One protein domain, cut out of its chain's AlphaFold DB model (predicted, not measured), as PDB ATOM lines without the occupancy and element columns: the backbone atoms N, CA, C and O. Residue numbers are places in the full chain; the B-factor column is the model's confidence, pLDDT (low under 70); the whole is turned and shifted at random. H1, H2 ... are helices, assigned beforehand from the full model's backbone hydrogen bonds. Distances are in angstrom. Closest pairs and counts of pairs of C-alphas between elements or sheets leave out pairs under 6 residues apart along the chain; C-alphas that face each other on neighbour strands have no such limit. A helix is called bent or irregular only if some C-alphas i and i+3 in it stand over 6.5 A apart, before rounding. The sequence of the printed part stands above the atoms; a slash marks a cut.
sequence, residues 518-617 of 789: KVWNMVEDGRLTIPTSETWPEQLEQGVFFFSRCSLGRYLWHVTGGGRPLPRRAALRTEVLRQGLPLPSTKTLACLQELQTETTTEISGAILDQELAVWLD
ATOM      1  N   LYS A 518      22.178  -3.199  21.209       87.88
ATOM      2  CA  LYS A 518      21.475  -4.057  20.239       87.88
ATOM      3  C   LYS A 518      21.830  -5.538  20.398       87.88
ATOM      4  O   LYS A 518      20.940  -6.377  20.338       87.88
ATOM      5  N   VAL A 519      23.109  -5.856  20.615       89.62
ATOM      6  CA  VAL A 519      23.582  -7.244  20.761       89.62
ATOM      7  C   VAL A 519      23.267  -7.778  22.158       89.62
ATOM      8  O   VAL A 519      22.900  -8.941  22.300       89.62
ATOM      9  N   TRP A 520      23.361  -6.934  23.188       91.00
ATOM     10  CA  TRP A 520      22.974  -7.304  24.550       91.00
ATOM     11  C   TRP A 520      21.490  -7.668  24.650       91.00
ATOM     12  O   TRP A 520      21.162  -8.707  25.218       91.00
ATOM     13  N   ASN A 521      20.607  -6.898  24.009       89.88
ATOM     14  CA  ASN A 521      19.174  -7.198  23.971       89.88
ATOM     15  C   ASN A 521      18.895  -8.569  23.341       89.88
ATOM     16  O   ASN A 521      17.995  -9.274  23.770       89.88
ATOM     17  N   MET A 522      19.708  -9.022  22.378       90.81
ATOM     18  CA  MET A 522      19.570 -10.376  21.827       90.81
ATOM     19  C   MET A 522      19.897 -11.463  22.856       90.81
ATOM     20  O   MET A 522      19.316 -12.545  22.792       90.81
ATOM     21  N   VAL A 523      20.811 -11.195  23.793       90.69
ATOM     22  CA  VAL A 523      21.111 -12.098  24.914       90.69
ATOM     23  C   VAL A 523      19.994 -12.046  25.962       90.69
ATOM     24  O   VAL A 523      19.593 -13.092  26.464       90.69
ATOM     25  N   GLU A 524      19.452 -10.864  26.273       88.44
ATOM     26  CA  GLU A 524      18.330 -10.724  27.219       88.44
ATOM     27  C   GLU A 524      17.024 -11.339  26.710       88.44
ATOM     28  O   GLU A 524      16.353 -12.041  27.464       88.44
ATOM     29  N   ASP A 525      16.704 -11.153  25.430       89.12
ATOM     30  CA  ASP A 525      15.502 -11.702  24.791       89.12
ATOM     31  C   ASP A 525      15.625 -13.211  24.487       89.12
ATOM     32  O   ASP A 525      14.700 -13.820  23.948       89.12
ATOM     33  N   GLY A 526      16.784 -13.827  24.758       86.69
ATOM     34  CA  GLY A 526      17.043 -15.246  24.494       86.69
ATOM     35  C   GLY A 526      17.249 -15.607  23.017       86.69
ATOM     36  O   GLY A 526      17.235 -16.786  22.665       86.69
ATOM     37  N   ARG A 527      17.470 -14.626  22.130       88.75
ATOM     38  CA  ARG A 527      17.860 -14.867  20.722       88.75
ATOM     39  C   ARG A 527      19.284 -15.415  20.606       88.75
ATOM     40  O   ARG A 527      19.564 -16.198  19.699       88.75
ATOM     41  N   LEU A 528      20.159 -15.013  21.526       92.00
ATOM     42  CA  LEU A 528      21.488 -15.574  21.745       92.00
ATOM     43  C   LEU A 528      21.524 -16.219  23.134       92.00
ATOM     44  O   LEU A 528      21.342 -15.537  24.136       92.00
ATOM     45  N   THR A 529      21.786 -17.522  23.205       92.50
ATOM     46  CA  THR A 529      21.798 -18.282  24.468       92.50
ATOM     47  C   THR A 529      23.158 -18.915  24.706       92.50
ATOM     48  O   THR A 529      23.817 -19.361  23.768       92.50
ATOM     49  N   ILE A 530      23.612 -18.946  25.959       92.38
ATOM     50  CA  ILE A 530      24.863 -19.623  26.309       92.38
ATOM     51  C   ILE A 530      24.547 -21.109  26.522       92.38
ATOM     52  O   ILE A 530      23.813 -21.432  27.457       92.38
ATOM     53  N   PRO A 531      25.064 -22.023  25.681       92.44
ATOM     54  CA  PRO A 531      24.751 -23.439  25.805       92.44
ATOM     55  C   PRO A 531      25.408 -24.047  27.050       92.44
ATOM     56  O   PRO A 531      26.547 -23.727  27.393       92.44
ATOM     57  N   THR A 532      24.714 -24.988  27.686       91.06
ATOM     58  CA  THR A 532      25.277 -25.901  28.683       91.06
ATOM     59  C   THR A 532      25.612 -27.244  28.034       91.06
ATOM     60  O   THR A 532      25.285 -27.495  26.872       91.06
ATOM     61  N   SER A 533      26.259 -28.143  28.780       89.44
ATOM     62  CA  SER A 533      26.503 -29.514  28.310       89.44
ATOM     63  C   SER A 533      25.214 -30.251  27.930       89.44
ATOM     64  O   SER A 533      25.263 -31.108  27.051       89.44
ATOM     65  N   GLU A 534      24.091 -29.910  28.571       88.94
ATOM     66  CA  GLU A 534      22.769 -30.505  28.339       88.94
ATOM     67  C   GLU A 534      22.050 -29.877  27.140       88.94
ATOM     68  O   GLU A 534      21.347 -30.569  26.413       88.94
ATOM     69  N   THR A 535      22.248 -28.578  26.895       89.56
ATOM     70  CA  THR A 535      21.591 -27.848  25.797       89.56
ATOM     71  C   THR A 535      22.473 -27.713  24.550       89.56
ATOM     72  O   THR A 535      22.204 -26.873  23.689       89.56
ATOM     73  N   TRP A 536      23.556 -28.490  24.451       92.94
ATOM     74  CA  TRP A 536      24.474 -28.451  23.310       92.94
ATOM     75  C   TRP A 536      23.812 -29.019  22.041       92.94
ATOM     76  O   TRP A 536      23.301 -30.140  22.074       92.94
ATOM     77  N   PRO A 537      23.845 -28.310  20.897       90.88
ATOM     78  CA  PRO A 537      23.202 -28.782  19.676       90.88
ATOM     79  C   PRO A 537      24.097 -29.785  18.921       90.88
ATOM     80  O   PRO A 537      24.744 -29.433  17.937       90.88
ATOM     81  N   GLU A 538      24.119 -31.049  19.364       87.88
ATOM     82  CA  GLU A 538      25.008 -32.106  18.830       87.88
ATOM     83  C   GLU A 538      24.909 -32.314  17.311       87.88
ATOM     84  O   GLU A 538      25.905 -32.613  16.660       87.88
ATOM     85  N   GLN A 539      23.728 -32.120  16.720       88.31
ATOM     86  CA  GLN A 539      23.507 -32.312  15.280       88.31
ATOM     87  C   GLN A 539      23.849 -31.075  14.429       88.31
ATOM     88  O   GLN A 539      23.812 -31.151  13.201       88.31
ATOM     89  N   LEU A 540      24.176 -29.940  15.065       90.00
ATOM     90  CA  LEU A 540      24.388 -28.644  14.405       90.00
ATOM     91  C   LEU A 540      25.800 -28.073  14.625       90.00
ATOM     92  O   LEU A 540      26.013 -26.865  14.500       90.00
ATOM     93  N   GLU A 541      26.788 -28.909  14.970       88.62
ATOM     94  CA  GLU A 541      28.158 -28.449  15.260       88.62
ATOM     95  C   GLU A 541      28.806 -27.708  14.083       88.62
ATOM     96  O   GLU A 541      29.597 -26.784  14.286       88.62
ATOM     97  N   GLN A 542      28.445 -28.065  12.851       87.69
ATOM     98  CA  GLN A 542      28.928 -27.379  11.658       87.69
ATOM     99  C   GLN A 542      28.325 -25.969  11.540       87.69
ATOM    100  O   GLN A 542      29.055 -25.017  11.260       87.69
ATOM    101  N   GLY A 543      27.033 -25.806  11.848       88.94
ATOM    102  CA  GLY A 543      26.396 -24.492  11.980       88.94
ATOM    103  C   GLY A 543      27.050 -23.630  13.065       88.94
ATOM    104  O   GLY A 543      27.338 -22.454  12.841       88.94
ATOM    105  N   VAL A 544      27.391 -24.224  14.217       91.38
ATOM    106  CA  VAL A 544      28.135 -23.538  15.294       91.38
ATOM    107  C   VAL A 544      29.539 -23.135  14.836       91.38
ATOM    108  O   VAL A 544      30.012 -22.038  15.150       91.38
ATOM    109  N   PHE A 545      30.214 -23.992  14.066       90.56
ATOM    110  CA  PHE A 545      31.521 -23.677  13.503       90.56
ATOM    111  C   PHE A 545      31.439 -22.465  12.573       90.56
ATOM    112  O   PHE A 545      32.231 -21.537  12.738       90.56
ATOM    113  N   PHE A 546      30.476 -22.431  11.650       88.88
ATOM    114  CA  PHE A 546      30.279 -21.286  10.759       88.88
ATOM    115  C   PHE A 546      29.900 -20.016  11.520       88.88
ATOM    116  O   PHE A 546      30.505 -18.973  11.277       88.88
ATOM    117  N   PHE A 547      29.020 -20.113  12.520       91.06
ATOM    118  CA  PHE A 547      28.705 -18.986  13.395       91.06
ATOM    119  C   PHE A 547      29.964 -18.413  14.061       91.06
ATOM    120  O   PHE A 547      30.200 -17.213  14.002       91.06
ATOM    121  N   SER A 548      30.858 -19.248  14.604       89.06
ATOM    122  CA  SER A 548      32.114 -18.763  15.210       89.06
ATOM    123  C   SER A 548      33.028 -17.995  14.236       89.06
ATOM    124  O   SER A 548      33.966 -17.316  14.658       89.06
ATOM    125  N   ARG A 549      32.790 -18.115  12.923       89.25
ATOM    126  CA  ARG A 549      33.577 -17.488  11.859       89.25
ATOM    127  C   ARG A 549      32.901 -16.275  11.225       89.25
ATOM    128  O   ARG A 549      33.613 -15.591  10.489       89.25
ATOM    129  N   CYS A 550      31.633 -15.989  11.520       88.62
ATOM    130  CA  CYS A 550      30.991 -14.730  11.142       88.62
ATOM    131  C   CYS A 550      31.505 -13.571  12.016       88.62
ATOM    132  O   CYS A 550      32.128 -13.790  13.060       88.62
ATOM    133  N   SER A 551      31.277 -12.331  11.597       88.38
ATOM    134  CA  SER A 551      31.724 -11.124  12.296       88.38
ATOM    135  C   SER A 551      31.148 -11.040  13.712       88.38
ATOM    136  O   SER A 551      31.905 -10.812  14.659       88.38
ATOM    137  N   LEU A 552      29.856 -11.346  13.891       89.44
ATOM    138  CA  LEU A 552      29.223 -11.390  15.215       89.44
ATOM    139  C   LEU A 552      29.835 -12.479  16.108       89.44
ATOM    140  O   LEU A 552      30.205 -12.203  17.248       89.44
ATOM    141  N   GLY A 553      30.002 -13.705  15.606       90.50
ATOM    142  CA  GLY A 553      30.578 -14.805  16.382       90.50
ATOM    143  C   GLY A 553      32.046 -14.575  16.744       90.50
ATOM    144  O   GLY A 553      32.455 -14.873  17.868       90.50
ATOM    145  N   ARG A 554      32.836 -13.968  15.848       89.75
ATOM    146  CA  ARG A 554      34.215 -13.539  16.141       89.75
ATOM    147  C   ARG A 554      34.257 -12.461  17.213       89.75
ATOM    148  O   ARG A 554      35.113 -12.527  18.093       89.75
ATOM    149  N   TYR A 555      33.344 -11.497  17.152       89.69
ATOM    150  CA  TYR A 555      33.232 -10.443  18.152       89.69
ATOM    151  C   TYR A 555      32.840 -11.010  19.526       89.69
ATOM    152  O   TYR A 555      33.544 -10.785  20.510       89.69
ATOM    153  N   LEU A 556      31.800 -11.847  19.596       91.81
ATOM    154  CA  LEU A 556      31.389 -12.530  20.829       91.81
ATOM    155  C   LEU A 556      32.506 -13.425  21.394       91.81
ATOM    156  O   LEU A 556      32.719 -13.474  22.609       91.81
ATOM    157  N   TRP A 557      33.261 -14.104  20.526       91.12
ATOM    158  CA  TRP A 557      34.430 -14.884  20.933       91.12
ATOM    159  C   TRP A 557      35.559 -14.005  21.467       91.12
ATOM    160  O   TRP A 557      36.218 -14.376  22.432       91.12
ATOM    161  N   HIS A 558      35.790 -12.832  20.879       87.69
ATOM    162  CA  HIS A 558      36.794 -11.897  21.376       87.69
ATOM    163  C   HIS A 558      36.479 -11.446  22.812       87.69
ATOM    164  O   HIS A 558      37.369 -11.471  23.665       87.69
ATOM    165  N   VAL A 559      35.210 -11.129  23.090       87.88
ATOM    166  CA  VAL A 559      34.732 -10.720  24.423       87.88
ATOM    167  C   VAL A 559      34.836 -11.863  25.442       87.88
ATOM    168  O   VAL A 559      35.342 -11.673  26.546       87.88
ATOM    169  N   THR A 560      34.384 -13.069  25.087       88.25
ATOM    170  CA  THR A 560      34.288 -14.207  26.031       88.25
ATOM    171  C   THR A 560      35.564 -15.041  26.145       88.25
ATOM    172  O   THR A 560      35.838 -15.630  27.193       88.25
ATOM    173  N   GLY A 561      36.361 -15.090  25.079       78.31
ATOM    174  CA  GLY A 561      37.564 -15.909  24.953       78.31
ATOM    175  C   GLY A 561      38.838 -15.251  25.484       78.31
ATOM    176  O   GLY A 561      39.875 -15.913  25.519       78.31
ATOM    177  N   GLY A 562      38.800 -13.973  25.882       72.69
ATOM    178  CA  GLY A 562      39.919 -13.299  26.554       72.69
ATOM    179  C   GLY A 562      41.224 -13.302  25.747       72.69
ATOM    180  O   GLY A 562      42.286 -13.596  26.294       72.69
ATOM    181  N   GLY A 563      41.143 -13.050  24.434       72.88
ATOM    182  CA  GLY A 563      42.301 -13.032  23.524       72.88
ATOM    183  C   GLY A 563      42.743 -14.402  22.990       72.88
ATOM    184  O   GLY A 563      43.780 -14.504  22.336       72.88
ATOM    185  N   ARG A 564      41.980 -15.473  23.245       77.31
ATOM    186  CA  ARG A 564      42.246 -16.803  22.674       77.31
ATOM    187  C   ARG A 564      41.982 -16.851  21.165       77.31
ATOM    188  O   ARG A 564      41.024 -16.234  20.695       77.31
ATOM    189  N   PRO A 565      42.743 -17.669  20.412       84.69
ATOM    190  CA  PRO A 565      42.412 -17.940  19.020       84.69
ATOM    191  C   PRO A 565      41.039 -18.613  18.912       84.69
ATOM    192  O   PRO A 565      40.598 -19.303  19.835       84.69
ATOM    193  N   LEU A 566      40.380 -18.425  17.768       86.31
ATOM    194  CA  LEU A 566      39.099 -19.065  17.472       86.31
ATOM    195  C   LEU A 566      39.206 -20.596  17.569       86.31
ATOM    196  O   LEU A 566      40.212 -21.168  17.126       86.31
ATOM    197  N   PRO A 567      38.168 -21.277  18.079       86.38
ATOM    198  CA  PRO A 567      38.203 -22.714  18.292       86.38
ATOM    199  C   PRO A 567      38.374 -23.480  16.972       86.38
ATOM    200  O   PRO A 567      37.768 -23.164  15.941       86.38
ATOM    201  N   ARG A 568      39.228 -24.509  16.995       85.44
ATOM    202  CA  ARG A 568      39.349 -25.490  15.903       85.44
ATOM    203  C   ARG A 568      38.155 -26.448  15.954       85.44
ATOM    204  O   ARG A 568      37.657 -26.702  17.046       85.44
ATOM    205  N   ARG A 569      37.761 -27.044  14.818       83.75
ATOM    206  CA  ARG A 569      36.628 -27.999  14.748       83.75
ATOM    207  C   ARG A 569      36.699 -29.080  15.834       83.75
ATOM    208  O   ARG A 569      35.761 -29.228  16.600       83.75
ATOM    209  N   ALA A 570      37.857 -29.726  15.988       83.31
ATOM    210  CA  ALA A 570      38.069 -30.791  16.975       83.31
ATOM    211  C   ALA A 570      37.904 -30.365  18.452       83.31
ATOM    212  O   ALA A 570      37.751 -31.219  19.316       83.31
ATOM    213  N   ALA A 571      37.965 -29.065  18.756       85.81
ATOM    214  CA  ALA A 571      37.855 -28.531  20.115       85.81
ATOM    215  C   ALA A 571      36.651 -27.588  20.287       85.81
ATOM    216  O   ALA A 571      36.556 -26.919  21.315       85.81
ATOM    217  N   LEU A 572      35.754 -27.511  19.293       88.56
ATOM    218  CA  LEU A 572      34.685 -26.516  19.230       88.56
ATOM    219  C   LEU A 572      33.745 -26.608  20.430       88.56
ATOM    220  O   LEU A 572      33.638 -25.636  21.172       88.56
ATOM    221  N   ARG A 573      33.137 -27.778  20.660       92.25
ATOM    222  CA  ARG A 573      32.243 -28.028  21.802       92.25
ATOM    223  C   ARG A 573      32.907 -27.656  23.122       92.25
ATOM    224  O   ARG A 573      32.378 -26.851  23.883       92.25
ATOM    225  N   THR A 574      34.097 -28.200  23.366       88.69
ATOM    226  CA  THR A 574      34.831 -27.992  24.617       88.69
ATOM    227  C   THR A 574      35.139 -26.521  24.855       88.69
ATOM    228  O   THR A 574      34.928 -26.029  25.957       88.69
ATOM    229  N   GLU A 575      35.633 -25.801  23.850       87.88
ATOM    230  CA  GLU A 575      36.005 -24.398  24.009       87.88
ATOM    231  C   GLU A 575      34.783 -23.468  24.036       87.88
ATOM    232  O   GLU A 575      34.770 -22.551  24.849       87.88
ATOM    233  N   VAL A 576      33.724 -23.724  23.264       90.38
ATOM    234  CA  VAL A 576      32.476 -22.936  23.318       90.38
ATOM    235  C   VAL A 576      31.794 -23.066  24.674       90.38
ATOM    236  O   VAL A 576      31.518 -22.043  25.297       90.38
ATOM    237  N   LEU A 577      31.586 -24.294  25.165       91.44
ATOM    238  CA  LEU A 577      30.989 -24.534  26.483       91.44
ATOM    239  C   LEU A 577      31.860 -23.956  27.595       91.44
ATOM    240  O   LEU A 577      31.365 -23.341  28.532       91.44
ATOM    241  N   ARG A 578      33.183 -24.115  27.473       86.81
ATOM    242  CA  ARG A 578      34.121 -23.585  28.457       86.81
ATOM    243  C   ARG A 578      34.117 -22.068  28.480       86.81
ATOM    244  O   ARG A 578      34.218 -21.523  29.573       86.81
ATOM    245  N   GLN A 579      34.126 -21.396  27.324       87.25
ATOM    246  CA  GLN A 579      34.171 -19.934  27.255       87.25
ATOM    247  C   GLN A 579      32.799 -19.275  27.441       87.25
ATOM    248  O   GLN A 579      32.743 -18.102  27.807       87.25
ATOM    249  N   GLY A 580      31.719 -20.030  27.241       90.50
ATOM    250  CA  GLY A 580      30.349 -19.538  27.260       90.50
ATOM    251  C   GLY A 580      30.076 -18.577  26.112       90.50
ATOM    252  O   GLY A 580      29.612 -17.463  26.355       90.50
ATOM    253  N   LEU A 581      30.422 -18.985  24.884       93.19
ATOM    254  CA  LEU A 581      30.081 -18.238  23.671       93.19
ATOM    255  C   LEU A 581      28.557 -18.328  23.444       93.19
ATOM    256  O   LEU A 581      28.058 -19.446  23.289       93.19
ATOM    257  N   PRO A 582      27.823 -17.199  23.393       94.12
ATOM    258  CA  PRO A 582      26.400 -17.209  23.069       94.12
ATOM    259  C   PRO A 582      26.169 -17.698  21.640       94.12
ATOM    260  O   PRO A 582      26.831 -17.230  20.714       94.12
ATOM    261  N   LEU A 583      25.226 -18.619  21.465       93.69
ATOM    262  CA  LEU A 583      24.838 -19.185  20.179       93.69
ATOM    263  C   LEU A 583      23.423 -18.736  19.795       93.69
ATOM    264  O   LEU A 583      22.572 -18.585  20.676       93.69
ATOM    265  N   PRO A 584      23.143 -18.544  18.494       92.69
ATOM    266  CA  PRO A 584      21.794 -18.273  18.022       92.69
ATOM    267  C   PRO A 584      20.908 -19.519  18.139       92.69
ATOM    268  O   PRO A 584      21.374 -20.620  18.445       92.69
ATOM    269  N   SER A 585      19.612 -19.344  17.878       90.94
ATOM    270  CA  SER A 585      18.638 -20.437  17.922       90.94
ATOM    271  C   SER A 585      19.039 -21.630  17.039       90.94
ATOM    272  O   SER A 585      19.703 -21.477  16.011       90.94
ATOM    273  N   THR A 586      18.566 -22.829  17.390       90.50
ATOM    274  CA  THR A 586      18.805 -24.051  16.599       90.50
ATOM    275  C   THR A 586      18.317 -23.928  15.153       90.50
ATOM    276  O   THR A 586      18.950 -24.481  14.261       90.50
ATOM    277  N   LYS A 587      17.257 -23.146  14.895       89.31
ATOM    278  CA  LYS A 587      16.779 -22.842  13.535       89.31
ATOM    279  C   LYS A 587      17.834 -22.083  12.728       89.31
ATOM    280  O   LYS A 587      18.175 -22.499  11.630       89.31
ATOM    281  N   THR A 588      18.396 -21.019  13.299       88.31
ATOM    282  CA  THR A 588      19.451 -20.215  12.659       88.31
ATOM    283  C   THR A 588      20.716 -21.041  12.419       88.31
ATOM    284  O   THR A 588      21.335 -20.937  11.362       88.31
ATOM    285  N   LEU A 589      21.097 -21.892  13.378       90.81
ATOM    286  CA  LEU A 589      22.246 -22.792  13.232       90.81
ATOM    287  C   LEU A 589      22.036 -23.837  12.125       90.81
ATOM    288  O   LEU A 589      22.983 -24.134  11.401       90.81
ATOM    289  N   ALA A 590      20.818 -24.371  11.975       88.75
ATOM    290  CA  ALA A 590      20.476 -25.284  10.886       88.75
ATOM    291  C   ALA A 590      20.608 -24.601   9.519       88.75
ATOM    292  O   ALA A 590      21.291 -25.128   8.646       88.75
ATOM    293  N   CYS A 591      20.074 -23.385   9.370       87.00
ATOM    294  CA  CYS A 591      20.211 -22.623   8.128       87.00
ATOM    295  C   CYS A 591      21.682 -22.309   7.795       87.00
ATOM    296  O   CYS A 591      22.095 -22.467   6.651       87.00
ATOM    297  N   LEU A 592      22.513 -21.953   8.788       86.19
ATOM    298  CA  LEU A 592      23.959 -21.764   8.575       86.19
ATOM    299  C   LEU A 592      24.652 -23.043   8.087       86.19
ATOM    300  O   LEU A 592      25.580 -22.971   7.285       86.19
ATOM    301  N   GLN A 593      24.235 -24.207   8.587       87.19
ATOM    302  CA  GLN A 593      24.792 -25.498   8.190       87.19
ATOM    303  C   GLN A 593      24.407 -25.883   6.753       87.19
ATOM    304  O   GLN A 593      25.227 -26.465   6.048       87.19
ATOM    305  N   GLU A 594      23.202 -25.518   6.303       85.69
ATOM    306  CA  GLU A 594      22.695 -25.774   4.944       85.69
ATOM    307  C   GLU A 594      23.416 -24.972   3.849       85.69
ATOM    308  O   GLU A 594      23.379 -25.360   2.682       85.69
ATOM    309  N   LEU A 595      24.143 -23.906   4.204       80.31
ATOM    310  CA  LEU A 595      24.970 -23.143   3.257       80.31
ATOM    311  C   LEU A 595      26.153 -23.954   2.692       80.31
ATOM    312  O   LEU A 595      26.833 -23.510   1.764       80.31
ATOM    313  N   GLN A 596      26.426 -25.137   3.248       71.12
ATOM    314  CA  GLN A 596      27.459 -26.037   2.761       71.12
ATOM    315  C   GLN A 596      26.958 -26.851   1.558       71.12
ATOM    316  O   GLN A 596      26.191 -27.799   1.700       71.12
ATOM    317  N   THR A 597      27.460 -26.534   0.366       61.94
ATOM    318  CA  THR A 597      27.339 -27.399  -0.818       61.94
ATOM    319  C   THR A 597      28.446 -28.462  -0.835       61.94
ATOM    320  O   THR A 597      29.533 -28.235  -0.299       61.94
ATOM    321  N   GLU A 598      28.202 -29.618  -1.471       52.00
ATOM    322  CA  GLU A 598      29.137 -30.768  -1.532       52.00
ATOM    323  C   GLU A 598      30.545 -30.420  -2.063       52.00
ATOM    324  O   GLU A 598      31.502 -31.157  -1.836       52.00
ATOM    325  N   THR A 599      30.695 -29.279  -2.736       47.06
ATOM    326  CA  THR A 599      31.920 -28.820  -3.401       47.06
ATOM    327  C   THR A 599      32.671 -27.692  -2.682       47.06
ATOM    328  O   THR A 599      33.781 -27.369  -3.106       47.06
ATOM    329  N   THR A 600      32.145 -27.109  -1.593       54.38
ATOM    330  CA  THR A 600      32.747 -25.913  -0.962       54.38
ATOM    331  C   THR A 600      33.144 -26.160   0.496       54.38
ATOM    332  O   THR A 600      32.299 -26.277   1.380       54.38
ATOM    333  N   THR A 601      34.449 -26.223   0.778       57.59
ATOM    334  CA  THR A 601      34.982 -26.468   2.133       57.59
ATOM    335  C   THR A 601      35.100 -25.209   3.000       57.59
ATOM    336  O   THR A 601      35.082 -25.331   4.230       57.59
ATOM    337  N   GLU A 602      35.167 -24.013   2.401       63.62
ATOM    338  CA  GLU A 602      35.262 -22.728   3.107       63.62
ATOM    339  C   GLU A 602      34.284 -21.693   2.527       63.62
ATOM    340  O   GLU A 602      34.413 -21.258   1.386       63.62
ATOM    341  N   ILE A 603      33.296 -21.293   3.331       74.19
ATOM    342  CA  ILE A 603      32.346 -20.219   3.009       74.19
ATOM    343  C   ILE A 603      32.971 -18.882   3.434       74.19
ATOM    344  O   ILE A 603      33.506 -18.767   4.540       74.19
ATOM    345  N   SER A 604      32.905 -17.866   2.568       77.88
ATOM    346  CA  SER A 604      33.405 -16.521   2.884       77.88
ATOM    347  C   SER A 604      32.653 -15.908   4.071       77.88
ATOM    348  O   SER A 604      31.431 -16.014   4.163       77.88
ATOM    349  N   GLY A 605      33.375 -15.198   4.945       76.88
ATOM    350  CA  GLY A 605      32.786 -14.514   6.102       76.88
ATOM    351  C   GLY A 605      31.678 -13.523   5.726       76.88
ATOM    352  O   GLY A 605      30.687 -13.446   6.437       76.88
ATOM    353  N   ALA A 606      31.791 -12.857   4.571       79.25
ATOM    354  CA  ALA A 606      30.784 -11.903   4.100       79.25
ATOM    355  C   ALA A 606      29.430 -12.562   3.767       79.25
ATOM    356  O   ALA A 606      28.386 -11.968   4.009       79.25
ATOM    357  N   ILE A 607      29.444 -13.798   3.252       81.62
ATOM    358  CA  ILE A 607      28.220 -14.561   2.954       81.62
ATOM    359  C   ILE A 607      27.552 -14.987   4.263       81.62
ATOM    360  O   ILE A 607      26.344 -14.853   4.418       81.62
ATOM    361  N   LEU A 608      28.354 -15.449   5.231       82.56
ATOM    362  CA  LEU A 608      27.852 -15.790   6.562       82.56
ATOM    363  C   LEU A 608      27.222 -14.576   7.248       82.56
ATOM    364  O   LEU A 608      26.170 -14.721   7.855       82.56
ATOM    365  N   ASP A 609      27.842 -13.400   7.145       83.50
ATOM    366  CA  ASP A 609      27.330 -12.165   7.744       83.50
ATOM    367  C   ASP A 609      26.006 -11.718   7.103       83.50
ATOM    368  O   ASP A 609      25.071 -11.371   7.823       83.50
ATOM    369  N   GLN A 610      25.892 -11.800   5.771       82.44
ATOM    370  CA  GLN A 610      24.669 -11.447   5.045       82.44
ATOM    371  C   GLN A 610      23.481 -12.336   5.443       82.44
ATOM    372  O   GLN A 610      22.410 -11.826   5.765       82.44
ATOM    373  N   GLU A 611      23.671 -13.655   5.461       82.62
ATOM    374  CA  GLU A 611      22.620 -14.606   5.846       82.62
ATOM    375  C   GLU A 611      22.247 -14.472   7.330       82.62
ATOM    376  O   GLU A 611      21.073 -14.499   7.706       82.62
ATOM    377  N   LEU A 612      23.241 -14.244   8.194       83.50
ATOM    378  CA  LEU A 612      23.013 -14.046   9.620       83.50
ATOM    379  C   LEU A 612      22.197 -12.775   9.903       83.50
ATOM    380  O   LEU A 612      21.316 -12.809  10.763       83.50
ATOM    381  N   ALA A 613      22.457 -11.682   9.179       82.38
ATOM    382  CA  ALA A 613      21.702 -10.436   9.305       82.38
ATOM    383  C   ALA A 613      20.221 -10.626   8.937       82.38
ATOM    384  O   ALA A 613      19.345 -10.102   9.629       82.38
ATOM    385  N   VAL A 614      19.935 -11.435   7.907       81.75
ATOM    386  CA  VAL A 614      18.563 -11.785   7.498       81.75
ATOM    387  C   VAL A 614      17.853 -12.592   8.587       81.75
ATOM    388  O   VAL A 614      16.704 -12.306   8.916       81.75
ATOM    389  N   TRP A 615      18.514 -13.588   9.180       81.31
ATOM    390  CA  TRP A 615      17.868 -14.481  10.152       81.31
ATOM    391  C   TRP A 615      17.774 -13.921  11.571       81.31
ATOM    392  O   TRP A 615      16.925 -14.367  12.344       81.31
ATOM    393  N   LEU A 616      18.643 -12.978  11.933       78.00
ATOM    394  CA  LEU A 616      18.597 -12.290  13.223       78.00
ATOM    395  C   LEU A 616      17.768 -10.997  13.181       78.00
ATOM    396  O   LEU A 616      17.566 -10.393  14.237       78.00
ATOM    397  N   ASP A 617      17.281 -10.613  11.993       74.25
ATOM    398  CA  ASP A 617      16.524  -9.382  11.718       74.25
ATOM    399  C   ASP A 617      17.240  -8.134  12.265       74.25
ATOM    400  O   ASP A 617      16.653  -7.228  12.856       74.25
TER     401      ASP A 617
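What this domain is: This is residues 518 to 617 of the 789 residues of an uncharacterized protein of Pelobacter carbinolicus (strain DSM 2380 / NBRC 103641 / GraBd1) (UniProt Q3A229). Five short helices pack, mostly crossed, into a compact body: H2 lies nearest its middle, H4 and H5 each pack on H2, H6 folds back beside H5 as a helical hairpin, and H3 lies on the opposite side of the body from H5. H1 is apart from these five, and the long link after it is tied to the H4 to H5 link by a short antiparallel pairing of residues 528 to 529 with 583 to 584. The printed part has 100 residues with six named helices, H1 to H6 in order, and no named strand: all helix. It is compact, with a radius of gyration of the C-alphas of 12.6 A and spans of 34 by 31 by 27 A.

Where its parts are: H1, residues 518 to 524, begins with C-alpha 518 at (21.475, -4.057, 20.239) and is 10.2 A long. H2 is residues 538 to 547, 14.7 A; H3 is 551 to 561, 14.7 A; H4 is 569 to 579, 15.1 A; H5 is 586 to 594, 12.4 A. H6, residues 605 to 616, 16.0 A, ends with C-alpha 616 at (18.597, -12.290, 13.223). H2 and H4 are irregular: C-alphas 539 and 542 are 8.2 A apart, and 570 and 573 are 8.1 A apart.

How they stand to each other: H2 touches H4, about perpendicular at 87 degrees, closest at the C-alphas of Phe 545 and Arg 569, 6.8 A. H2 touches H5, only just about perpendicular at 71 degrees, closest at C-alphas Gly 543 and Gln 593, 4.2 A. The hairpin of H5 and H6 runs opposite ways at a shallow tilt of 34 degrees, only just short of steep; its closest C-alphas, Thr 588 and Trp 615, are 6.5 A apart. Residues 605 to 609 of H6 only just touch H3, with 3 pairs of C-alphas within 8 A, the closest Ser 551 and Asp 609 at 6.4 A. Every O i to N i+4 pair is within hydrogen-bond range in H3, H5 and H6; H1 has 2 of 3, H2 4 of 6 and H4 5 of 7.

The domain as a whole: The C-alphas of Glu 524 and Thr 599, the two farthest apart, are 38.1 A apart. The printed part has no cut, and the link from H1 to H2, 13 residues, is long. Mean pLDDT of the printed part is 85.1; residues 597 to 602 are under 70.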